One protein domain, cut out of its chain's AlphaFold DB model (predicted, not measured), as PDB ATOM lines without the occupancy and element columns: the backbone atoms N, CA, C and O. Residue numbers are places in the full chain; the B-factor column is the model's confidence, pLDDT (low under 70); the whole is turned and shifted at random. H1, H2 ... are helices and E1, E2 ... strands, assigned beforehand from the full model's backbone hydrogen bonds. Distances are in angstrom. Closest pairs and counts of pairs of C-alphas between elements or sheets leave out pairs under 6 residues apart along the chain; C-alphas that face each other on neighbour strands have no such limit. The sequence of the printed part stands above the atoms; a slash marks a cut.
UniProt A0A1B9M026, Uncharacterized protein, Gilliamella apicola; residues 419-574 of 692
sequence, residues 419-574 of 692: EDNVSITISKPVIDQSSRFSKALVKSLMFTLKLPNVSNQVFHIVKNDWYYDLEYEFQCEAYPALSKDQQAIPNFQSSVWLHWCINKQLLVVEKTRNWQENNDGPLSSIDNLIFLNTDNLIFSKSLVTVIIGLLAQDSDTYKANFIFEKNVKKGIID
ATOM      1  N   GLU A 419     135.825 151.523 116.906       90.62
ATOM      2  CA  GLU A 419     135.763 150.156 116.390       90.62
ATOM      3  C   GLU A 419     137.166 149.532 116.429       90.62
ATOM      4  O   GLU A 419     138.131 150.129 115.954       90.62
ATOM      5  N   ASP A 420     137.284 148.330 116.995       90.38
ATOM      6  CA  ASP A 420     138.572 147.645 117.192       90.38
ATOM      7  C   ASP A 420     138.745 146.376 116.345       90.38
ATOM      8  O   ASP A 420     139.815 145.766 116.371       90.38
ATOM      9  N   ASN A 421     137.722 145.986 115.573       89.94
ATOM     10  CA  ASN A 421     137.688 144.764 114.756       89.94
ATOM     11  C   ASN A 421     138.051 143.479 115.528       89.94
ATOM     12  O   ASN A 421     138.476 142.485 114.934       89.94
ATOM     13  N   VAL A 422     137.897 143.484 116.853       93.12
ATOM     14  CA  VAL A 422     138.131 142.315 117.699       93.12
ATOM     15  C   VAL A 422     136.909 141.404 117.626       93.12
ATOM     16  O   VAL A 422     135.766 141.849 117.709       93.12
ATOM     17  N   SER A 423     137.143 140.102 117.474       92.12
ATOM     18  CA  SER A 423     136.065 139.113 117.576       92.12
ATOM     19  C   SER A 423     135.886 138.699 119.033       92.12
ATOM     20  O   SER A 423     136.866 138.334 119.686       92.12
ATOM     21  N   ILE A 424     134.649 138.721 119.526       94.06
ATOM     22  CA  ILE A 424     134.292 138.274 120.876       94.06
ATOM     23  C   ILE A 424     133.483 136.989 120.767       94.06
ATOM     24  O   ILE A 424     132.564 136.903 119.962       94.06
ATOM     25  N   THR A 425     133.796 136.015 121.617       92.62
ATOM     26  CA  THR A 425     132.927 134.865 121.890       92.62
ATOM     27  C   THR A 425     132.641 134.785 123.383       92.62
ATOM     28  O   THR A 425     133.475 135.194 124.196       92.62
ATOM     29  N   ILE A 426     131.452 134.307 123.751       91.88
ATOM     30  CA  ILE A 426     130.987 134.285 125.141       91.88
ATOM     31  C   ILE A 426     130.631 132.859 125.519       91.88
ATOM     32  O   ILE A 426     129.885 132.189 124.808       91.88
ATOM     33  N   SER A 427     131.144 132.412 126.658       89.44
ATOM     34  CA  SER A 427     130.815 131.103 127.209       89.44
ATOM     35  C   SER A 427     130.879 131.108 128.731       89.44
ATOM     36  O   SER A 427     131.277 132.088 129.377       89.44
ATOM     37  N   LYS A 428     130.508 129.984 129.336       85.81
ATOM     38  CA  LYS A 428     130.872 129.695 130.723       85.81
ATOM     39  C   LYS A 428     132.353 129.300 130.828       85.81
ATOM     40  O   LYS A 428     132.845 128.577 129.961       85.81
ATOM     41  N   PRO A 429     133.080 129.761 131.864       78.69
ATOM     42  CA  PRO A 429     134.441 129.297 132.098       78.69
ATOM     43  C   PRO A 429     134.446 127.828 132.540       78.69
ATOM     44  O   PRO A 429     133.651 127.434 133.397       78.69
ATOM     45  N   VAL A 430     135.375 127.026 132.012       73.94
ATOM     46  CA  VAL A 430     135.643 125.679 132.536       73.94
ATOM     47  C   VAL A 430     136.596 125.810 133.724       73.94
ATOM     48  O   VAL A 430     137.713 126.310 133.592       73.94
ATOM     49  N   ILE A 431     136.127 125.406 134.906       67.56
ATOM     50  CA  ILE A 431     136.803 125.651 136.185       67.56
ATOM     51  C   ILE A 431     137.468 124.371 136.678       67.56
ATOM     52  O   ILE A 431     136.799 123.357 136.876       67.56
ATOM     53  N   ASP A 432     138.767 124.449 136.960       63.88
ATOM     54  CA  ASP A 432     139.463 123.429 137.740       63.88
ATOM     55  C   ASP A 432     139.006 123.506 139.209       63.88
ATOM     56  O   ASP A 432     139.165 124.532 139.881       63.88
ATOM     57  N   GLN A 433     138.417 122.418 139.712       59.09
ATOM     58  CA  GLN A 433     137.890 122.321 141.077       59.09
ATOM     59  C   GLN A 433     138.979 122.463 142.154       59.09
ATOM     60  O   GLN A 433     138.654 122.780 143.299       59.09
ATOM     61  N   SER A 434     140.256 122.282 141.799       56.38
ATOM     62  CA  SER A 434     141.400 122.493 142.693       56.38
ATOM     63  C   SER A 434     141.781 123.973 142.872       56.38
ATOM     64  O   SER A 434     142.523 124.319 143.792       56.38
ATOM     65  N   SER A 435     141.241 124.878 142.043       60.03
ATOM     66  CA  SER A 435     141.516 126.314 142.127       60.03
ATOM     67  C   SER A 435     140.828 126.961 143.332       60.03
ATOM     68  O   SER A 435     139.619 126.817 143.541       60.03
ATOM     69  N   ARG A 436     141.575 127.789 144.079       54.50
ATOM     70  CA  ARG A 436     141.046 128.605 145.193       54.50
ATOM     71  C   ARG A 436     139.941 129.587 144.772       54.50
ATOM     72  O   ARG A 436     139.191 130.059 145.619       54.50
ATOM     73  N   PHE A 437     139.827 129.877 143.474       56.84
ATOM     74  CA  PHE A 437     138.830 130.785 142.896       56.84
ATOM     75  C   PHE A 437     137.574 130.062 142.369       56.84
ATOM     76  O   PHE A 437     136.634 130.704 141.898       56.84
ATOM     77  N   SER A 438     137.525 128.727 142.471       60.88
ATOM     78  CA  SER A 438     136.523 127.876 141.817       60.88
ATOM     79  C   SER A 438     135.072 128.241 142.141       60.88
ATOM     80  O   SER A 438     134.248 128.322 141.237       60.88
ATOM     81  N   LYS A 439     134.736 128.547 143.401       62.50
ATOM     82  CA  LYS A 439     133.353 128.894 143.790       62.50
ATOM     83  C   LYS A 439     132.873 130.249 143.254       62.50
ATOM     84  O   LYS A 439     131.677 130.402 143.009       62.50
ATOM     85  N   ALA A 440     133.770 131.223 143.087       63.25
ATOM     86  CA  ALA A 440     133.413 132.564 142.618       63.25
ATOM     87  C   ALA A 440     133.191 132.596 141.095       63.25
ATOM     88  O   ALA A 440     132.279 133.268 140.616       63.25
ATOM     89  N   LEU A 441     133.974 131.811 140.350       69.31
ATOM     90  CA  LEU A 441     133.998 131.820 138.885       69.31
ATOM     91  C   LEU A 441     132.822 131.069 138.241       69.31
ATOM     92  O   LEU A 441     132.464 131.374 137.107       69.31
ATOM     93  N   VAL A 442     132.164 130.137 138.952       71.69
ATOM     94  CA  VAL A 442     130.997 129.374 138.429       71.69
ATOM     95  C   VAL A 442     129.862 130.308 137.989       71.69
ATOM     96  O   VAL A 442     129.074 129.991 137.094       71.69
ATOM     97  N   LYS A 443     129.770 131.482 138.617       79.69
ATOM     98  CA  LYS A 443     128.733 132.481 138.347       79.69
ATOM     99  C   LYS A 443     129.139 133.526 137.302       79.69
ATOM    100  O   LYS A 443     128.267 134.270 136.847       79.69
ATOM    101  N   SER A 444     130.406 133.544 136.894       84.62
ATOM    102  CA  SER A 444     130.947 134.490 135.919       84.62
ATOM    103  C   SER A 444     130.606 134.099 134.476       84.62
ATOM    104  O   SER A 444     130.102 133.004 134.187       84.62
ATOM    105  N   LEU A 445     130.853 135.037 133.567       89.31
ATOM    106  CA  LEU A 445     130.951 134.806 132.129       89.31
ATOM    107  C   LEU A 445     132.423 134.896 131.720       89.31
ATOM    108  O   LEU A 445     133.197 135.617 132.351       89.31
ATOM    109  N   MET A 446     132.794 134.156 130.679       89.75
ATOM    110  CA  MET A 446     134.093 134.267 130.033       89.75
ATOM    111  C   MET A 446     133.912 134.916 128.666       89.75
ATOM    112  O   MET A 446     133.153 134.417 127.834       89.75
ATOM    113  N   PHE A 447     134.623 136.017 128.443       92.94
ATOM    114  CA  PHE A 447     134.691 136.688 127.149       92.94
ATOM    115  C   PHE A 447     136.030 136.348 126.510       92.94
ATOM    116  O   PHE A 447     137.079 136.695 127.047       92.94
ATOM    117  N   THR A 448     136.004 135.660 125.375       92.62
ATOM    118  CA  THR A 448     137.213 135.290 124.639       92.62
ATOM    119  C   THR A 448     137.377 136.223 123.453       92.62
ATOM    120  O   THR A 448     136.555 136.225 122.535       92.62
ATOM    121  N   LEU A 449     138.440 137.022 123.493       94.19
ATOM    122  CA  LEU A 449     138.775 138.031 122.501       94.19
ATOM    123  C   LEU A 449     139.859 137.506 121.559       94.19
ATOM    124  O   LEU A 449     140.926 137.059 121.993       94.19
ATOM    125  N   LYS A 450     139.604 137.622 120.257       93.56
ATOM    126  CA  LYS A 450     140.590 137.411 119.196       93.56
ATOM    127  C   LYS A 450     140.947 138.758 118.580       93.56
ATOM    128  O   LYS A 450     140.134 139.361 117.878       93.56
ATOM    129  N   LEU A 451     142.165 139.211 118.859       93.56
ATOM    130  CA  LEU A 451     142.683 140.492 118.390       93.56
ATOM    131  C   LEU A 451     143.221 140.365 116.953       93.56
ATOM    132  O   LEU A 451     143.950 139.413 116.667       93.56
ATOM    133  N   PRO A 452     142.919 141.311 116.044       88.62
ATOM    134  CA  PRO A 452     143.386 141.252 114.654       88.62
ATOM    135  C   PRO A 452     144.907 141.436 114.530       88.62
ATOM    136  O   PRO A 452     145.531 140.907 113.613       88.62
ATOM    137  N   ASN A 453     145.511 142.159 115.472       85.62
ATOM    138  CA  ASN A 453     146.937 142.487 115.537       85.62
ATOM    139  C   ASN A 453     147.790 141.440 116.270       85.62
ATOM    140  O   ASN A 453     149.009 141.589 116.320       85.62
ATOM    141  N   VAL A 454     147.183 140.396 116.845       86.50
ATOM    142  CA  VAL A 454     147.908 139.336 117.557       86.50
ATOM    143  C   VAL A 454     147.568 137.990 116.928       86.50
ATOM    144  O   VAL A 454     146.557 137.358 117.234       86.50
ATOM    145  N   SER A 455     148.428 137.533 116.019       79.50
ATOM    146  CA  SER A 455     148.254 136.234 115.373       79.50
ATOM    147  C   SER A 455     148.452 135.094 116.371       79.50
ATOM    148  O   SER A 455     149.403 135.101 117.147       79.50
ATOM    149  N   ASN A 456     147.610 134.065 116.275       79.69
ATOM    150  CA  ASN A 456     147.722 132.800 117.010       79.69
ATOM    151  C   ASN A 456     147.496 132.832 118.530       79.69
ATOM    152  O   ASN A 456     147.655 131.789 119.155       79.69
ATOM    153  N   GLN A 457     147.026 133.946 119.090       86.31
ATOM    154  CA  GLN A 457     146.683 134.068 120.507       86.31
ATOM    155  C   GLN A 457     145.226 134.514 120.671       86.31
ATOM    156  O   GLN A 457     144.724 135.319 119.886       86.31
ATOM    157  N   VAL A 458     144.552 134.010 121.705       89.94
ATOM    158  CA  VAL A 458     143.276 134.557 122.192       89.94
ATOM    159  C   VAL A 458     143.404 134.918 123.668       89.94
ATOM    160  O   VAL A 458     144.279 134.394 124.367       89.94
ATOM    161  N   PHE A 459     142.555 135.834 124.120       91.31
ATOM    162  CA  PHE A 459     142.594 136.387 125.470       91.31
ATOM    163  C   PHE A 459     141.249 136.181 126.156       91.31
ATOM    164  O   PHE A 459     140.214 136.566 125.617       91.31
ATOM    165  N   HIS A 460     141.263 135.587 127.343       90.06
ATOM    166  CA  HIS A 460     140.075 135.378 128.159       90.06
ATOM    167  C   HIS A 460     139.937 136.496 129.186       90.06
ATOM    168  O   HIS A 460     140.866 136.769 129.942       90.06
ATOM    169  N   ILE A 461     138.761 137.106 129.254       91.25
ATOM    170  CA  ILE A 461     138.378 138.035 130.314       91.25
ATOM    171  C   ILE A 461     137.353 137.333 131.195       91.25
ATOM    172  O   ILE A 461     136.315 136.873 130.711       91.25
ATOM    173  N   VAL A 462     137.639 137.274 132.495       88.00
ATOM    174  CA  VAL A 462     136.726 136.758 133.517       88.00
ATOM    175  C   VAL A 462     136.750 137.714 134.703       88.00
ATOM    176  O   VAL A 462     137.821 138.053 135.196       88.00
ATOM    177  N   LYS A 463     135.572 138.155 135.156       87.06
ATOM    178  CA  LYS A 463     135.417 139.072 136.294       87.06
ATOM    179  C   LYS A 463     134.539 138.454 137.382       87.06
ATOM    180  O   LYS A 463     133.549 137.773 137.095       87.06
ATOM    181  N   ASN A 464     134.912 138.657 138.641       76.50
ATOM    182  CA  ASN A 464     134.233 138.069 139.799       76.50
ATOM    183  C   ASN A 464     134.163 139.011 141.011       76.50
ATOM    184  O   ASN A 464     133.099 139.076 141.620       76.50
ATOM    185  N   ASP A 465     135.239 139.723 141.355       74.25
ATOM    186  CA  ASP A 465     135.309 140.578 142.556       74.25
ATOM    187  C   ASP A 465     136.162 141.853 142.396       74.25
ATOM    188  O   ASP A 465     136.101 142.746 143.243       74.25
ATOM    189  N   TRP A 466     136.916 141.985 141.301       85.44
ATOM    190  CA  TRP A 466     137.764 143.146 141.043       85.44
ATOM    191  C   TRP A 466     137.504 143.773 139.668       85.44
ATOM    192  O   TRP A 466     137.623 143.122 138.630       85.44
ATOM    193  N   TYR A 467     137.163 145.064 139.670       89.25
ATOM    194  CA  TYR A 467     136.762 145.815 138.472       89.25
ATOM    195  C   TYR A 467     137.435 147.187 138.353       89.25
ATOM    196  O   TYR A 467     136.976 148.038 137.594       89.25
ATOM    197  N   TYR A 468     138.472 147.458 139.150       87.19
ATOM    198  CA  TYR A 468     139.083 148.791 139.208       87.19
ATOM    199  C   TYR A 468     139.632 149.232 137.842       87.19
ATOM    200  O   TYR A 468     139.556 150.408 137.492       87.19
ATOM    201  N   ASP A 469     140.115 148.277 137.050       90.69
ATOM    202  CA  ASP A 469     140.599 148.480 135.689       90.69
ATOM    203  C   ASP A 469     139.540 149.061 134.740       90.69
ATOM    204  O   ASP A 469     139.780 150.054 134.050       90.69
ATOM    205  N   LEU A 470     138.324 148.517 134.792       91.50
ATOM    206  CA  LEU A 470     137.166 149.015 134.050       91.50
ATOM    207  C   LEU A 470     136.525 150.244 134.724       91.50
ATOM    208  O   LEU A 470     135.875 151.059 134.072       91.50
ATOM    209  N   GLU A 471     136.663 150.395 136.040       85.94
ATOM    210  CA  GLU A 471     136.020 151.477 136.790       85.94
ATOM    211  C   GLU A 471     136.782 152.804 136.643       85.94
ATOM    212  O   GLU A 471     136.151 153.862 136.504       85.94
ATOM    213  N   TYR A 472     138.116 152.764 136.666       83.06
ATOM    214  CA  TYR A 472     138.973 153.953 136.748       83.06
ATOM    215  C   TYR A 472     140.071 154.026 135.687       83.06
ATOM    216  O   TYR A 472     140.513 155.131 135.383       83.06
ATOM    217  N   GLU A 473     140.486 152.905 135.098       86.38
ATOM    218  CA  GLU A 473     141.723 152.848 134.304       86.38
ATOM    219  C   GLU A 473     141.506 152.699 132.791       86.38
ATOM    220  O   GLU A 473     142.467 152.773 132.031       86.38
ATOM    221  N   PHE A 474     140.257 152.527 132.338       90.00
ATOM    222  CA  PHE A 474     139.897 152.360 130.920       90.00
ATOM    223  C   PHE A 474     140.653 151.224 130.210       90.00
ATOM    224  O   PHE A 474     140.877 151.252 128.999       90.00
ATOM    225  N   GLN A 475     141.017 150.201 130.976       92.31
ATOM    226  CA  GLN A 475     141.689 148.997 130.509       92.31
ATOM    227  C   GLN A 475     141.005 147.766 131.097       92.31
ATOM    228  O   GLN A 475     140.137 147.876 131.963       92.31
ATOM    229  N   CYS A 476     141.377 146.586 130.622       94.88
ATOM    230  CA  CYS A 476     140.849 145.338 131.140       94.88
ATOM    231  C   CYS A 476     141.958 144.310 131.306       94.88
ATOM    232  O   CYS A 476     142.674 143.998 130.357       94.88
ATOM    233  N   GLU A 477     142.049 143.744 132.499       92.88
ATOM    234  CA  GLU A 477     142.818 142.538 132.751       92.88
ATOM    235  C   GLU A 477     142.264 141.381 131.907       92.88
ATOM    236  O   GLU A 477     141.048 141.154 131.847       92.88
ATOM    237  N   ALA A 478     143.165 140.649 131.261       92.38
ATOM    238  CA  ALA A 478     142.863 139.463 130.481       92.38
ATOM    239  C   ALA A 478     143.945 138.393 130.665       92.38
ATOM    240  O   ALA A 478     145.057 138.663 131.117       92.38
ATOM    241  N   TYR A 479     143.630 137.166 130.268       88.56
ATOM    242  CA  TYR A 479     144.505 136.007 130.410       88.56
ATOM    243  C   TYR A 479     144.767 135.382 129.036       88.56
ATOM    244  O   TYR A 479     143.809 134.980 128.368       88.56
ATOM    245  N   PRO A 480     146.026 135.285 128.578       88.12
ATOM    246  CA  PRO A 480     146.344 134.581 127.341       88.12
ATOM    247  C   PRO A 480     145.980 133.092 127.462       88.12
ATOM    248  O   PRO A 480     146.411 132.423 128.398       88.12
ATOM    249  N   ALA A 481     145.198 132.561 126.523       79.44
ATOM    250  CA  ALA A 481     144.908 131.126 126.443       79.44
ATOM    251  C   ALA A 481     146.178 130.301 126.158       79.44
ATOM    252  O   ALA A 481     146.998 130.724 125.342       79.44
ATOM    253  N   LEU A 482     146.334 129.108 126.755       69.06
ATOM    254  CA  LEU A 482     147.495 128.243 126.463       69.06
ATOM    255  C   LEU A 482     147.350 127.522 125.111       69.06
ATOM    256  O   LEU A 482     148.351 127.158 124.498       69.06
ATOM    257  N   SER A 483     146.119 127.331 124.621       66.38
ATOM    258  CA  SER A 483     145.828 126.874 123.257       66.38
ATOM    259  C   SER A 483     144.530 127.494 122.720       66.38
ATOM    260  O   SER A 483     143.681 127.944 123.488       66.38
ATOM    261  N   LYS A 484     144.365 127.531 121.388       58.69
ATOM    262  CA  LYS A 484     143.197 128.151 120.720       58.69
ATOM    263  C   LYS A 484     141.859 127.478 121.053       58.69
ATOM    264  O   LYS A 484     140.830 128.139 120.966       58.69
ATOM    265  N   ASP A 485     141.896 126.205 121.438       55.44
ATOM    266  CA  ASP A 485     140.712 125.382 121.719       55.44
ATOM    267  C   ASP A 485     140.417 125.268 123.227       55.44
ATOM    268  O   ASP A 485     139.497 124.562 123.643       55.44
ATOM    269  N   GLN A 486     141.201 125.942 124.074       62.16
ATOM    270  CA  GLN A 486     141.049 125.856 125.519       62.16
ATOM    271  C   GLN A 486     139.933 126.785 126.010       62.16
ATOM    272  O   GLN A 486     140.020 128.003 125.911       62.16
ATOM    273  N   GLN A 487     138.887 126.196 126.595       58.00
ATOM    274  CA  GLN A 487     137.849 126.917 127.352       58.00
ATOM    275  C   GLN A 487     138.138 126.961 128.866       58.00
ATOM    276  O   GLN A 487     137.346 127.487 129.652       58.00
ATOM    277  N   ALA A 488     139.250 126.354 129.286       60.06
ATOM    278  CA  ALA A 488     139.693 126.310 130.671       60.06
ATOM    279  C   ALA A 488     140.527 127.544 131.004       60.06
ATOM    280  O   ALA A 488     141.452 127.889 130.267       60.06
ATOM    281  N   ILE A 489     140.216 128.183 132.132       59.81
ATOM    282  CA  ILE A 489     140.992 129.326 132.611       59.81
ATOM    283  C   ILE A 489     142.396 128.814 132.974       59.81
ATOM    284  O   ILE A 489     142.502 127.928 133.830       59.81
ATOM    285  N   PRO A 490     143.475 129.319 132.347       52.31
ATOM    286  CA  PRO A 490     144.821 128.939 132.740       52.31
ATOM    287  C   PRO A 490     145.093 129.385 134.177       52.31
ATOM    288  O   PRO A 490     144.486 130.330 134.680       52.31
ATOM    289  N   ASN A 491     146.019 128.698 134.844       55.91
ATOM    290  CA  ASN A 491     146.525 129.096 136.155       55.91
ATOM    291  C   ASN A 491     146.797 130.615 136.128       55.91
ATOM    292  O   ASN A 491     147.543 131.056 135.255       55.91
ATOM    293  N   PHE A 492     146.159 131.400 137.012       62.94
ATOM    294  CA  PHE A 492     146.171 132.880 137.078       62.94
ATOM    295  C   PHE A 492     147.572 133.481 137.376       62.94
ATOM    296  O   PHE A 492     147.717 134.348 138.231       62.94
ATOM    297  N   GLN A 493     148.631 132.970 136.752       58.81
ATOM    298  CA  GLN A 493     150.030 133.276 137.046       58.81
ATOM    299  C   GLN A 493     150.611 134.379 136.148       58.81
ATOM    300  O   GLN A 493     151.624 134.961 136.519       58.81
ATOM    301  N   SER A 494     149.982 134.709 135.011       71.75
ATOM    302  CA  SER A 494     150.409 135.822 134.146       71.75
ATOM    303  C   SER A 494     149.221 136.458 133.412       71.75
ATOM    304  O   SER A 494     148.859 136.019 132.316       71.75
ATOM    305  N   SER A 495     148.588 137.468 134.014       87.50
ATOM    306  CA  SER A 495     147.647 138.336 133.300       87.50
ATOM    307  C   SER A 495     148.365 139.325 132.385       87.50
ATOM    308  O   SER A 495     149.561 139.586 132.508       87.50
ATOM    309  N   VAL A 496     147.605 139.847 131.432       92.88
ATOM    310  CA  VAL A 496     147.970 140.952 130.549       92.88
ATOM    311  C   VAL A 496     146.885 142.019 130.617       92.88
ATOM    312  O   VAL A 496     145.774 141.765 131.084       92.88
ATOM    313  N   TRP A 497     147.191 143.205 130.108       94.31
ATOM    314  CA  TRP A 497     146.310 144.365 130.172       94.31
ATOM    315  C   TRP A 497     145.925 144.808 128.768       94.31
ATOM    316  O   TRP A 497     146.780 145.078 127.927       94.31
ATOM    317  N   LEU A 498     144.622 144.841 128.499       95.38
ATOM    318  CA  LEU A 498     144.055 145.263 127.224       95.38
ATOM    319  C   LEU A 498     143.577 146.705 127.332       95.38
ATOM    320  O   LEU A 498     142.716 147.007 128.159       95.38
ATOM    321  N   HIS A 499     144.077 147.587 126.470       93.25
ATOM    322  CA  HIS A 499     143.595 148.965 126.396       93.25
ATOM    323  C   HIS A 499     143.590 149.485 124.959       93.25
ATOM    324  O   HIS A 499     144.306 148.986 124.086       93.25
ATOM    325  N   TRP A 500     142.757 150.490 124.691       92.38
ATOM    326  CA  TRP A 500     142.776 151.171 123.401       92.38
ATOM    327  C   TRP A 500     143.996 152.090 123.320       92.38
ATOM    328  O   TRP A 500     144.238 152.901 124.216       92.38
ATOM    329  N   CYS A 501     144.766 151.987 122.238       89.44
ATOM    330  CA  CYS A 501     145.867 152.902 121.966       89.44
ATOM    331  C   CYS A 501     145.455 153.887 120.868       89.44
ATOM    332  O   CYS A 501     145.395 153.516 119.697       89.44
ATOM    333  N   ILE A 502     145.234 155.157 121.228       86.00
ATOM    334  CA  ILE A 502     144.838 156.210 120.273       86.00
ATOM    335  C   ILE A 502     145.871 156.360 119.148       86.00
ATOM    336  O   ILE A 502     145.496 156.459 117.985       86.00
ATOM    337  N   ASN A 503     147.167 156.309 119.451       86.25
ATOM    338  CA  ASN A 503     148.207 156.487 118.431       86.25
ATOM    339  C   ASN A 503     148.240 155.340 117.411       86.25
ATOM    340  O   ASN A 503     148.541 155.563 116.244       86.25
ATOM    341  N   LYS A 504     147.941 154.112 117.852       87.69
ATOM    342  CA  LYS A 504     147.951 152.919 116.993       87.69
ATOM    343  C   LYS A 504     146.574 152.598 116.397       87.69
ATOM    344  O   LYS A 504     146.504 151.753 115.515       87.69
ATOM    345  N   GLN A 505     145.511 153.245 116.884       90.75
ATOM    346  CA  GLN A 505     144.114 152.998 116.503       90.75
ATOM    347  C   GLN A 505     143.727 151.510 116.586       90.75
ATOM    348  O   GLN A 505     143.082 150.966 115.693       90.75
ATOM    349  N   LEU A 506     144.167 150.829 117.649       92.31
ATOM    350  CA  LEU A 506     143.883 149.413 117.881       92.31
ATOM    351  C   LEU A 506     143.926 149.063 119.373       92.31
ATOM    352  O   LEU A 506     144.509 149.794 120.183       92.31
ATOM    353  N   LEU A 507     143.330 147.920 119.723       93.12
ATOM    354  CA  LEU A 507     143.424 147.335 121.060       93.12
ATOM    355  C   LEU A 507     144.806 146.679 121.232       93.12
ATOM    356  O   LEU A 507     145.162 145.745 120.506       93.12
ATOM    357  N   VAL A 508     145.609 147.197 122.160       93.12
ATOM    358  CA  VAL A 508     146.955 146.682 122.454       93.12
ATOM    359  C   VAL A 508     146.937 145.740 123.653       93.12
ATOM    360  O   VAL A 508     145.994 145.737 124.442       93.12
ATOM    361  N   VAL A 509     147.998 144.942 123.765       94.44
ATOM    362  CA  VAL A 509     148.238 144.012 124.868       94.44
ATOM    363  C   VAL A 509     149.505 144.453 125.583       94.44
ATOM    364  O   VAL A 509     150.572 144.468 124.970       94.44
ATOM    365  N   GLU A 510     149.386 144.771 126.865       93.31
ATOM    366  CA  GLU A 510     150.492 145.207 127.712       93.31
ATOM    367  C   GLU A 510     150.796 144.172 128.797       93.31
ATOM    368  O   GLU A 510     149.913 143.459 129.281       93.31
ATOM    369  N   LYS A 511     152.076 144.059 129.164       92.00
ATOM    370  CA  LYS A 511     152.531 143.087 130.172       92.00
ATOM    371  C   LYS A 511     152.317 143.569 131.606       92.00
ATOM    372  O   LYS A 511     152.222 142.738 132.497       92.00
ATOM    373  N   THR A 512     152.275 144.880 131.814       90.38
ATOM    374  CA  THR A 512     152.205 145.529 133.127       90.38
ATOM    375  C   THR A 512     150.965 146.413 133.211       90.38
ATOM    376  O   THR A 512     150.512 146.959 132.203       90.38
ATOM    377  N   ARG A 513     150.387 146.531 134.415       90.06
ATOM    378  CA  ARG A 513     149.131 147.272 134.643       90.06
ATOM    379  C   ARG A 513     149.269 148.759 134.346       90.06
ATOM    380  O   ARG A 513     148.384 149.358 133.737       90.06
ATOM    381  N   ASN A 514     150.373 149.346 134.790       89.00
ATOM    382  CA  ASN A 514     150.771 150.693 134.441       89.00
ATOM    383  C   ASN A 514     151.785 150.619 133.298       89.00
ATOM    384  O   ASN A 514     153.000 150.643 133.500       89.00
ATOM    385  N   TRP A 515     151.261 150.546 132.079       86.62
ATOM    386  CA  TRP A 515     152.049 150.528 130.848       86.62
ATOM    387  C   TRP A 515     152.784 151.851 130.570       86.62
ATOM    388  O   TRP A 515     153.686 151.880 129.737       86.62
ATOM    389  N   GLN A 516     152.449 152.945 131.269       83.06
ATOM    390  CA  GLN A 516     153.155 154.229 131.146       83.06
ATOM    391  C   GLN A 516     154.474 154.228 131.922       83.06
ATOM    392  O   GLN A 516     155.481 154.738 131.438       83.06
ATOM    393  N   GLU A 517     154.473 153.631 133.113       83.69
ATOM    394  CA  GLU A 517     155.638 153.556 134.004       83.69
ATOM    395  C   GLU A 517     156.298 152.168 134.022       83.69
ATOM    396  O   GLU A 517     157.273 151.948 134.740       83.69
ATOM    397  N   ASN A 518     155.764 151.231 133.236       86.31
ATOM    398  CA  ASN A 518     156.197 149.841 133.146       86.31
ATOM    399  C   ASN A 518     156.262 149.133 134.517       86.31
ATOM    400  O   ASN A 518     157.263 148.503 134.864       86.31
ATOM    401  N   ASN A 519     155.191 149.248 135.306       86.94
ATOM    402  CA  ASN A 519     155.051 148.600 136.613       86.94
ATOM    403  C   ASN A 519     153.623 148.068 136.840       86.94
ATOM    404  O   ASN A 519     152.704 148.388 136.091       86.94
ATOM    405  N   ASP A 520     153.420 147.258 137.880       86.94
ATOM    406  CA  ASP A 520     152.108 146.660 138.196       86.94
ATOM    407  C   ASP A 520     151.234 147.520 139.130       86.94
ATOM    408  O   ASP A 520     150.208 147.068 139.648       86.94
ATOM    409  N   GLY A 521     151.629 148.776 139.351       84.00
ATOM    410  CA  GLY A 521     150.828 149.767 140.057       84.00
ATOM    411  C   GLY A 521     149.577 150.186 139.270       84.00
ATOM    412  O   GLY A 521     149.416 149.841 138.099       84.00
ATOM    413  N   PRO A 522     148.649 150.920 139.906       82.44
ATOM    414  CA  PRO A 522     147.504 151.489 139.204       82.44
ATOM    415  C   PRO A 522     147.942 152.545 138.176       82.44
ATOM    416  O   PRO A 522     148.911 153.266 138.412       82.44
ATOM    417  N   LEU A 523     147.182 152.701 137.082       74.44
ATOM    418  CA  LEU A 523     147.406 153.776 136.091       74.44
ATOM    419  C   LEU A 523     147.194 155.181 136.689       74.44
ATOM    420  O   LEU A 523     147.670 156.174 136.147       74.44
ATOM    421  N   SER A 524     146.484 155.265 137.817       60.88
ATOM    422  CA  SER A 524     146.275 156.482 138.596       60.88
ATOM    423  C   SER A 524     146.704 156.259 140.045       60.88
ATOM    424  O   SER A 524     146.027 155.534 140.778       60.88
ATOM    425  N   SER A 525     147.778 156.899 140.513       52.03
ATOM    426  CA  SER A 525     147.922 157.089 141.959       52.03
ATOM    427  C   SER A 525     146.805 158.031 142.429       52.03
ATOM    428  O   SER A 525     146.444 158.981 141.731       52.03
ATOM    429  N   ILE A 526     146.212 157.748 143.593       47.19
ATOM    430  CA  ILE A 526     145.077 158.505 144.162       47.19
ATOM    431  C   ILE A 526     145.383 160.016 144.267       47.19
ATOM    432  O   ILE A 526     144.471 160.833 144.160       47.19
ATOM    433  N   ASP A 527     146.661 160.385 144.365       43.88
ATOM    434  CA  ASP A 527     147.132 161.770 144.448       43.88
ATOM    435  C   ASP A 527     147.162 162.521 143.095       43.88
ATOM    436  O   ASP A 527     147.190 163.750 143.079       43.88
ATOM    437  N   ASN A 528     147.097 161.820 141.952       45.38
ATOM    438  CA  ASN A 528     147.286 162.391 140.605       45.38
ATOM    439  C   ASN A 528     146.022 162.432 139.723       45.38
ATOM    440  O   ASN A 528     146.108 162.790 138.547       45.38
ATOM    441  N   LEU A 529     144.830 162.151 140.263       45.53
ATOM    442  CA  LEU A 529     143.561 162.244 139.511       45.53
ATOM    443  C   LEU A 529     143.288 163.640 138.915       45.53
ATOM    444  O   LEU A 529     142.500 163.762 137.984       45.53
ATOM    445  N   ILE A 530     143.950 164.683 139.425       43.16
ATOM    446  CA  ILE A 530     143.833 166.065 138.936       43.16
ATOM    447  C   ILE A 530     144.775 166.336 137.739       43.16
ATOM    448  O   ILE A 530     144.565 167.298 137.006       43.16
ATOM    449  N   PHE A 531     145.782 165.483 137.504       38.03
ATOM    450  CA  PHE A 531     146.821 165.674 136.477       38.03
ATOM    451  C   PHE A 531     146.832 164.615 135.369       38.03
ATOM    452  O   PHE A 531     147.537 164.785 134.374       38.03
ATOM    453  N   LEU A 532     146.047 163.542 135.492       44.84
ATOM    454  CA  LEU A 532     145.827 162.640 134.367       44.84
ATOM    455  C   LEU A 532     145.046 163.384 133.286       44.84
ATOM    456  O   LEU A 532     143.903 163.793 133.496       44.84
ATOM    457  N   ASN A 533     145.652 163.518 132.108       47.19
ATOM    458  CA  ASN A 533     144.943 163.931 130.908       47.19
ATOM    459  C   ASN A 533     143.995 162.793 130.479       47.19
ATOM    460  O   ASN A 533     144.293 162.002 129.582       47.19
ATOM    461  N   THR A 534     142.879 162.661 131.205       53.81
ATOM    462  CA  THR A 534     141.862 161.613 131.013       53.81
ATOM    463  C   THR A 534     141.185 161.678 129.645       53.81
ATOM    464  O   THR A 534     140.524 160.716 129.263       53.81
ATOM    465  N   ASP A 535     141.409 162.746 128.873       56.12
ATOM    466  CA  ASP A 535     140.923 162.877 127.499       56.12
ATOM    467  C   ASP A 535     141.527 161.820 126.556       56.12
ATOM    468  O   ASP A 535     140.928 161.497 125.532       56.12
ATOM    469  N   ASN A 536     142.666 161.217 126.926       64.12
ATOM    470  CA  ASN A 536     143.331 160.176 126.135       64.12
ATOM    471  C   ASN A 536     142.958 158.734 126.532       64.12
ATOM    472  O   ASN A 536     143.419 157.790 125.887       64.12
ATOM    473  N   LEU A 537     142.152 158.537 127.581       79.81
ATOM    474  CA  LEU A 537     141.727 157.213 128.039       79.81
ATOM    475  C   LEU A 537     140.284 156.942 127.598       79.81
ATOM    476  O   LEU A 537     139.339 157.555 128.094       79.81
ATOM    477  N   ILE A 538     140.114 156.009 126.660       87.69
ATOM    478  CA  ILE A 538     138.809 155.620 126.112       87.69
ATOM    479  C   ILE A 538     138.696 154.099 126.006       87.69
ATOM    480  O   ILE A 538     139.686 153.406 125.780       87.69
ATOM    481  N   PHE A 539     137.477 153.577 126.143       93.12
ATOM    482  CA  PHE A 539     137.200 152.170 125.864       93.12
ATOM    483  C   PHE A 539     137.068 151.930 124.366       93.12
ATOM    484  O   PHE A 539     136.511 152.761 123.655       93.12
ATOM    485  N   SER A 540     137.507 150.763 123.906       93.88
ATOM    486  CA  SER A 540     137.142 150.251 122.589       93.88
ATOM    487  C   SER A 540     135.779 149.559 122.619       93.88
ATOM    488  O   SER A 540     135.294 149.174 123.689       93.88
ATOM    489  N   LYS A 541     135.172 149.337 121.449       94.38
ATOM    490  CA  LYS A 541     133.881 148.643 121.337       94.38
ATOM    491  C   LYS A 541     133.866 147.291 122.039       94.38
ATOM    492  O   LYS A 541     132.870 146.954 122.683       94.38
ATOM    493  N   SER A 542     134.946 146.523 121.951       95.19
ATOM    494  CA  SER A 542     135.002 145.203 122.570       95.19
ATOM    495  C   SER A 542     135.037 145.275 124.089       95.19
ATOM    496  O   SER A 542     134.335 144.512 124.747       95.19
ATOM    497  N   LEU A 543     135.755 146.245 124.663       96.44
ATOM    498  CA  LEU A 543     135.740 146.470 126.111       96.44
ATOM    499  C   LEU A 543     134.382 147.000 126.593       96.44
ATOM    500  O   LEU A 543     133.890 146.564 127.633       96.44
ATOM    501  N   VAL A 544     133.723 147.864 125.815       96.56
ATOM    502  CA  VAL A 544     132.344 148.285 126.117       96.56
ATOM    503  C   VAL A 544     131.378 147.098 126.057       96.56
ATOM    504  O   VAL A 544     130.536 146.940 126.938       96.56
ATOM    505  N   THR A 545     131.534 146.212 125.073       96.69
ATOM    506  CA  THR A 545     130.734 144.985 124.949       96.69
ATOM    507  C   THR A 545     130.928 144.073 126.160       96.69
ATOM    508  O   THR A 545     129.948 143.547 126.684       96.69
ATOM    509  N   VAL A 546     132.157 143.940 126.674       96.12
ATOM    510  CA  VAL A 546     132.425 143.234 127.938       96.12
ATOM    511  C   VAL A 546     131.659 143.886 129.092       96.12
ATOM    512  O   VAL A 546     130.933 143.185 129.789       96.12
ATOM    513  N   ILE A 547     131.732 145.213 129.257       96.00
ATOM    514  CA  ILE A 547     131.000 145.941 130.315       96.00
ATOM    515  C   ILE A 547     129.492 145.657 130.259       96.00
ATOM    516  O   ILE A 547     128.884 145.384 131.293       96.00
ATOM    517  N   ILE A 548     128.887 145.676 129.068       96.69
ATOM    518  CA  ILE A 548     127.459 145.367 128.901       96.69
ATOM    519  C   ILE A 548     127.185 143.894 129.235       96.69
ATOM    520  O   ILE A 548     126.231 143.587 129.948       96.69
ATOM    521  N   GLY A 549     128.026 142.974 128.760       94.75
ATOM    522  CA  GLY A 549     127.875 141.540 129.004       94.75
ATOM    523  C   GLY A 549     127.969 141.168 130.486       94.75
ATOM    524  O   GLY A 549     127.273 140.253 130.931       94.75
ATOM    525  N   LEU A 550     128.758 141.904 131.276       93.31
ATOM    526  CA  LEU A 550     128.853 141.719 132.726       93.31
ATOM    527  C   LEU A 550     127.507 141.919 133.442       93.31
ATOM    528  O   LEU A 550     127.310 141.342 134.504       93.31
ATOM    529  N   LEU A 551     126.533 142.634 132.863       92.56
ATOM    530  CA  LEU A 551     125.178 142.712 133.431       92.56
ATOM    531  C   LEU A 551     124.446 141.356 133.442       92.56
ATOM    532  O   LEU A 551     123.515 141.157 134.223       92.56
ATOM    533  N   ALA A 552     124.837 140.414 132.576       90.81
ATOM    534  CA  ALA A 552     124.203 139.101 132.464       90.81
ATOM    535  C   ALA A 552     124.821 138.023 133.373       90.81
ATOM    536  O   ALA A 552     124.325 136.890 133.406       90.81
ATOM    537  N   GLN A 553     125.892 138.333 134.107       86.00
ATOM    538  CA  GLN A 553     126.521 137.375 135.016       86.00
ATOM    539  C   GLN A 553     125.774 137.295 136.363       86.00
ATOM    540  O   GLN A 553     125.008 138.187 136.725       86.00
ATOM    541  N   ASP A 554     125.976 136.210 137.118       78.56
ATOM    542  CA  ASP A 554     125.403 136.066 138.471       78.56
ATOM    543  C   ASP A 554     126.440 136.354 139.584       78.56
ATOM    544  O   ASP A 554     126.118 136.256 140.771       78.56
ATOM    545  N   SER A 555     127.688 136.672 139.216       68.19
ATOM    546  CA  SER A 555     128.747 137.194 140.095       68.19
ATOM    547  C   SER A 555     128.630 138.719 140.257       68.19
ATOM    548  O   SER A 555     128.147 139.395 139.356       68.19
ATOM    549  N   ASP A 556     129.027 139.243 141.427       70.69
ATOM    550  CA  ASP A 556     129.022 140.668 141.829       70.69
ATOM    551  C   ASP A 556     128.197 141.629 140.942       70.69
ATOM    552  O   ASP A 556     128.712 142.436 140.164       70.69
ATOM    553  N   THR A 557     126.870 141.533 141.069       76.75
ATOM    554  CA  THR A 557     125.937 142.346 140.272       76.75
ATOM    555  C   THR A 557     125.998 143.836 140.611       76.75
ATOM    556  O   THR A 557     125.620 144.662 139.788       76.75
ATOM    557  N   TYR A 558     126.465 144.202 141.810       81.69
ATOM    558  CA  TYR A 558     126.504 145.599 142.237       81.69
ATOM    559  C   TYR A 558     127.556 146.375 141.444       81.69
ATOM    560  O   TYR A 558     127.248 147.421 140.871       81.69
ATOM    561  N   LYS A 559     128.782 145.841 141.351       84.19
ATOM    562  CA  LYS A 559     129.867 146.493 140.610       84.19
ATOM    563  C   LYS A 559     129.611 146.542 139.107       84.19
ATOM    564  O   LYS A 559     129.835 147.591 138.505       84.19
ATOM    565  N   ALA A 560     129.075 145.471 138.520       87.94
ATOM    566  CA  ALA A 560     128.694 145.464 137.106       87.94
ATOM    567  C   ALA A 560     127.661 146.562 136.782       87.94
ATOM    568  O   ALA A 560     127.857 147.330 135.838       87.94
ATOM    569  N   ASN A 561     126.615 146.698 137.610       89.88
ATOM    570  CA  ASN A 561     125.607 147.752 137.454       89.88
ATOM    571  C   ASN A 561     126.231 149.148 137.564       89.88
ATOM    572  O   ASN A 561     126.024 149.983 136.688       89.88
ATOM    573  N   PHE A 562     127.058 149.377 138.589       87.19
ATOM    574  CA  PHE A 562     127.719 150.664 138.801       87.19
ATOM    575  C   PHE A 562     128.576 151.094 137.598       87.19
ATOM    576  O   PHE A 562     128.499 152.240 137.155       87.19
ATOM    577  N   ILE A 563     129.381 150.182 137.043       90.62
ATOM    578  CA  ILE A 563     130.257 150.477 135.898       90.62
ATOM    579  C   ILE A 563     129.428 150.763 134.648       90.62
ATOM    580  O   ILE A 563     129.733 151.711 133.921       90.62
ATOM    581  N   PHE A 564     128.368 149.989 134.407       93.69
ATOM    582  CA  PHE A 564     127.446 150.243 133.305       93.69
ATOM    583  C   PHE A 564     126.804 151.633 133.427       93.69
ATOM    584  O   PHE A 564     126.926 152.445 132.512       93.69
ATOM    585  N   GLU A 565     126.206 151.952 134.580       90.75
ATOM    586  CA  GLU A 565     125.560 153.246 134.841       90.75
ATOM    587  C   GLU A 565     126.542 154.413 134.674       90.75
ATOM    588  O   GLU A 565     126.223 155.418 134.037       90.75
ATOM    589  N   LYS A 566     127.775 154.269 135.174       87.75
ATOM    590  CA  LYS A 566     128.837 155.272 135.011       87.75
ATOM    591  C   LYS A 566     129.169 155.522 133.537       87.75
ATOM    592  O   LYS A 566     129.379 156.671 133.151       87.75
ATOM    593  N   ASN A 567     129.225 154.476 132.713       90.62
ATOM    594  CA  ASN A 567     129.531 154.597 131.285       90.62
ATOM    595  C   ASN A 567     128.344 155.126 130.465       90.62
ATOM    596  O   ASN A 567     128.561 155.881 129.516       90.62
ATOM    597  N   VAL A 568     127.107 154.842 130.879       90.88
ATOM    598  CA  VAL A 568     125.902 155.509 130.362       90.88
ATOM    599  C   VAL A 568     125.938 157.010 130.666       90.88
ATOM    600  O   VAL A 568     125.827 157.830 129.757       90.88
ATOM    601  N   LYS A 569     126.183 157.391 131.930       85.62
ATOM    602  CA  LYS A 569     126.257 158.803 132.356       85.62
ATOM    603  C   LYS A 569     127.369 159.593 131.663       85.62
ATOM    604  O   LYS A 569     127.286 160.813 131.635       85.62
ATOM    605  N   LYS A 570     128.402 158.919 131.140       83.69
ATOM    606  CA  LYS A 570     129.511 159.508 130.366       83.69
ATOM    607  C   LYS A 570     129.254 159.561 128.851       83.69
ATOM    608  O   LYS A 570     130.144 160.003 128.119       83.69
ATOM    609  N   GLY A 571     128.117 159.043 128.378       88.00
ATOM    610  CA  GLY A 571     127.792 158.917 126.956       88.00
ATOM    611  C   GLY A 571     128.608 157.856 126.208       88.00
ATOM    612  O   GLY A 571     128.649 157.896 124.987       88.00
ATOM    613  N   ILE A 572     129.292 156.942 126.910       91.00
ATOM    614  CA  ILE A 572     130.083 155.851 126.302       91.00
ATOM    615  C   ILE A 572     129.168 154.693 125.886       91.00
ATOM    616  O   ILE A 572     129.411 154.050 124.872       91.00
ATOM    617  N   ILE A 573     128.124 154.424 126.672       93.81
ATOM    618  CA  ILE A 573     127.093 153.439 126.340       93.81
ATOM    619  C   ILE A 573     125.811 154.193 126.006       93.81
ATOM    620  O   ILE A 573     125.237 154.863 126.864       93.81
ATOM    621  N   ASP A 574     125.356 154.044 124.769       91.88
ATOM    622  CA  ASP A 574     124.086 154.557 124.269       91.88
ATOM    623  C   ASP A 574     123.210 153.422 123.703       91.88
ATOM    624  O   ASP A 574     123.556 152.238 123.775       91.88
TER     625      ASP A 574
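This is residues 419 to 574 of the 692 residues of an uncharacterized protein of Gilliamella apicola (UniProt A0A1B9M026). A six-stranded antiparallel sheet, curled like part of a barrel, has helix H3 packed over one face, and helix H4 folds back along H3 as the second half of a helical hairpin. Short helices H1 and H2 lie in the links between strands, and two long stretches with no named element, residues 481 to 495 and 511 to 540, run round the outside. The printed part has 156 residues with four named helices and six named strands, in the order E1 H1 E2 E3 H2 E4 E5 E6 H3 H4, and the strands stand in the sheet in the order E1 - E2 - E3 - E4 - E5 - E6. The class is mixed, helices and strands, with under half of the residues, 66, in named elements. The whole is compact, with a radius of gyration of the C-alphas of 15.2 A, and its outline is rounded, spanning 44 by 35 by 30 A.

The sheet begins with E1, residues 423 to 427, 13.6 A long, whose C-alpha 423 is at (136.065, 139.113, 117.576). E2 takes residues 446 to 450, 13.0 A, and E3 residues 459 to 462, 10.0 A. E4, residues 475 to 480, is 15.5 A long, and its centre is the nearest of the elements' centres to the mean of the C-alphas, at 4.6 A. E5 covers residues 496 to 501, 14.9 A, and E6 residues 506 to 510, 12.6 A, ending with C-alpha 510 at (150.492, 145.207, 127.712). H3 holds residues 541 to 552, 17.6 A, and H4 residues 557 to 569, 18.3 A, with C-alpha 569 at (126.257, 158.803, 132.356). H1 is residues 438 to 441, 5.5 A, and H2 residues 468 to 473, 6.9 A.

The sheet is strongly twisted, and E1 and E6 are its edge strands. E1 and E2 are antiparallel at 157 degrees, with N 425 and O 448 2.9 A apart, within hydrogen-bond range. E2 and E3 form a hairpin, with N 449 and O 459 at 2.8 A. E3 and E4 are antiparallel at 115 degrees, with N 460 and O 479 at 2.8 A. The pairing of E4 is staggered: residues 475 to 478 pair with E5 and residues 479 to 480 with E3. E4, E5 and E6 are a meander, each strand the antiparallel neighbour of the one before; N 476 and O 498 are 2.8 A apart, and N 510 and O 497 2.8 A. The sheet and H3 make two layers, a helix on one face of a sheet. H3 has a height over the sheet of 8.7 A and lies over E3 and, only just, over E2, on which 3 of its 12 C-alphas fall. The closest C-alphas of H3 and E2 are those of Val 546 and Phe 447, 7.0 A. With residues 547 to 551 alone H3 touches H4, closest at the C-alphas of Leu 550 and Ala 560, 5.8 A; they run opposite ways at a steep tilt of 43 degrees. H2 is on the sheet and only just at the sheet's level, with a height of 3.7 A; its closest C-alpha pair with E4 is Asp 469 and Gln 475, 5.3 A. H2 and H4 are close but not clearly touching, with the C-alphas of Glu 471 and Ile 563 5.9 A apart. H4 is not on the sheet, and H1 is not on it and touches no helix. Every O i to N i+4 pair is within hydrogen-bond range in H2 and H4, and 6 of 8 are in H3; H1 is too short for such a pair.

The C-alphas farthest apart are those of Gln 433 and Phe 531, 44.5 A. The printed part has no cut. The links E4 to E5, 15 residues, and E6 to H3, 30 residues, are long. The mean pLDDT of the printed part is 80.9, with residues 431 to 441, 482 to 493, 524 to 536 and 555 under 70.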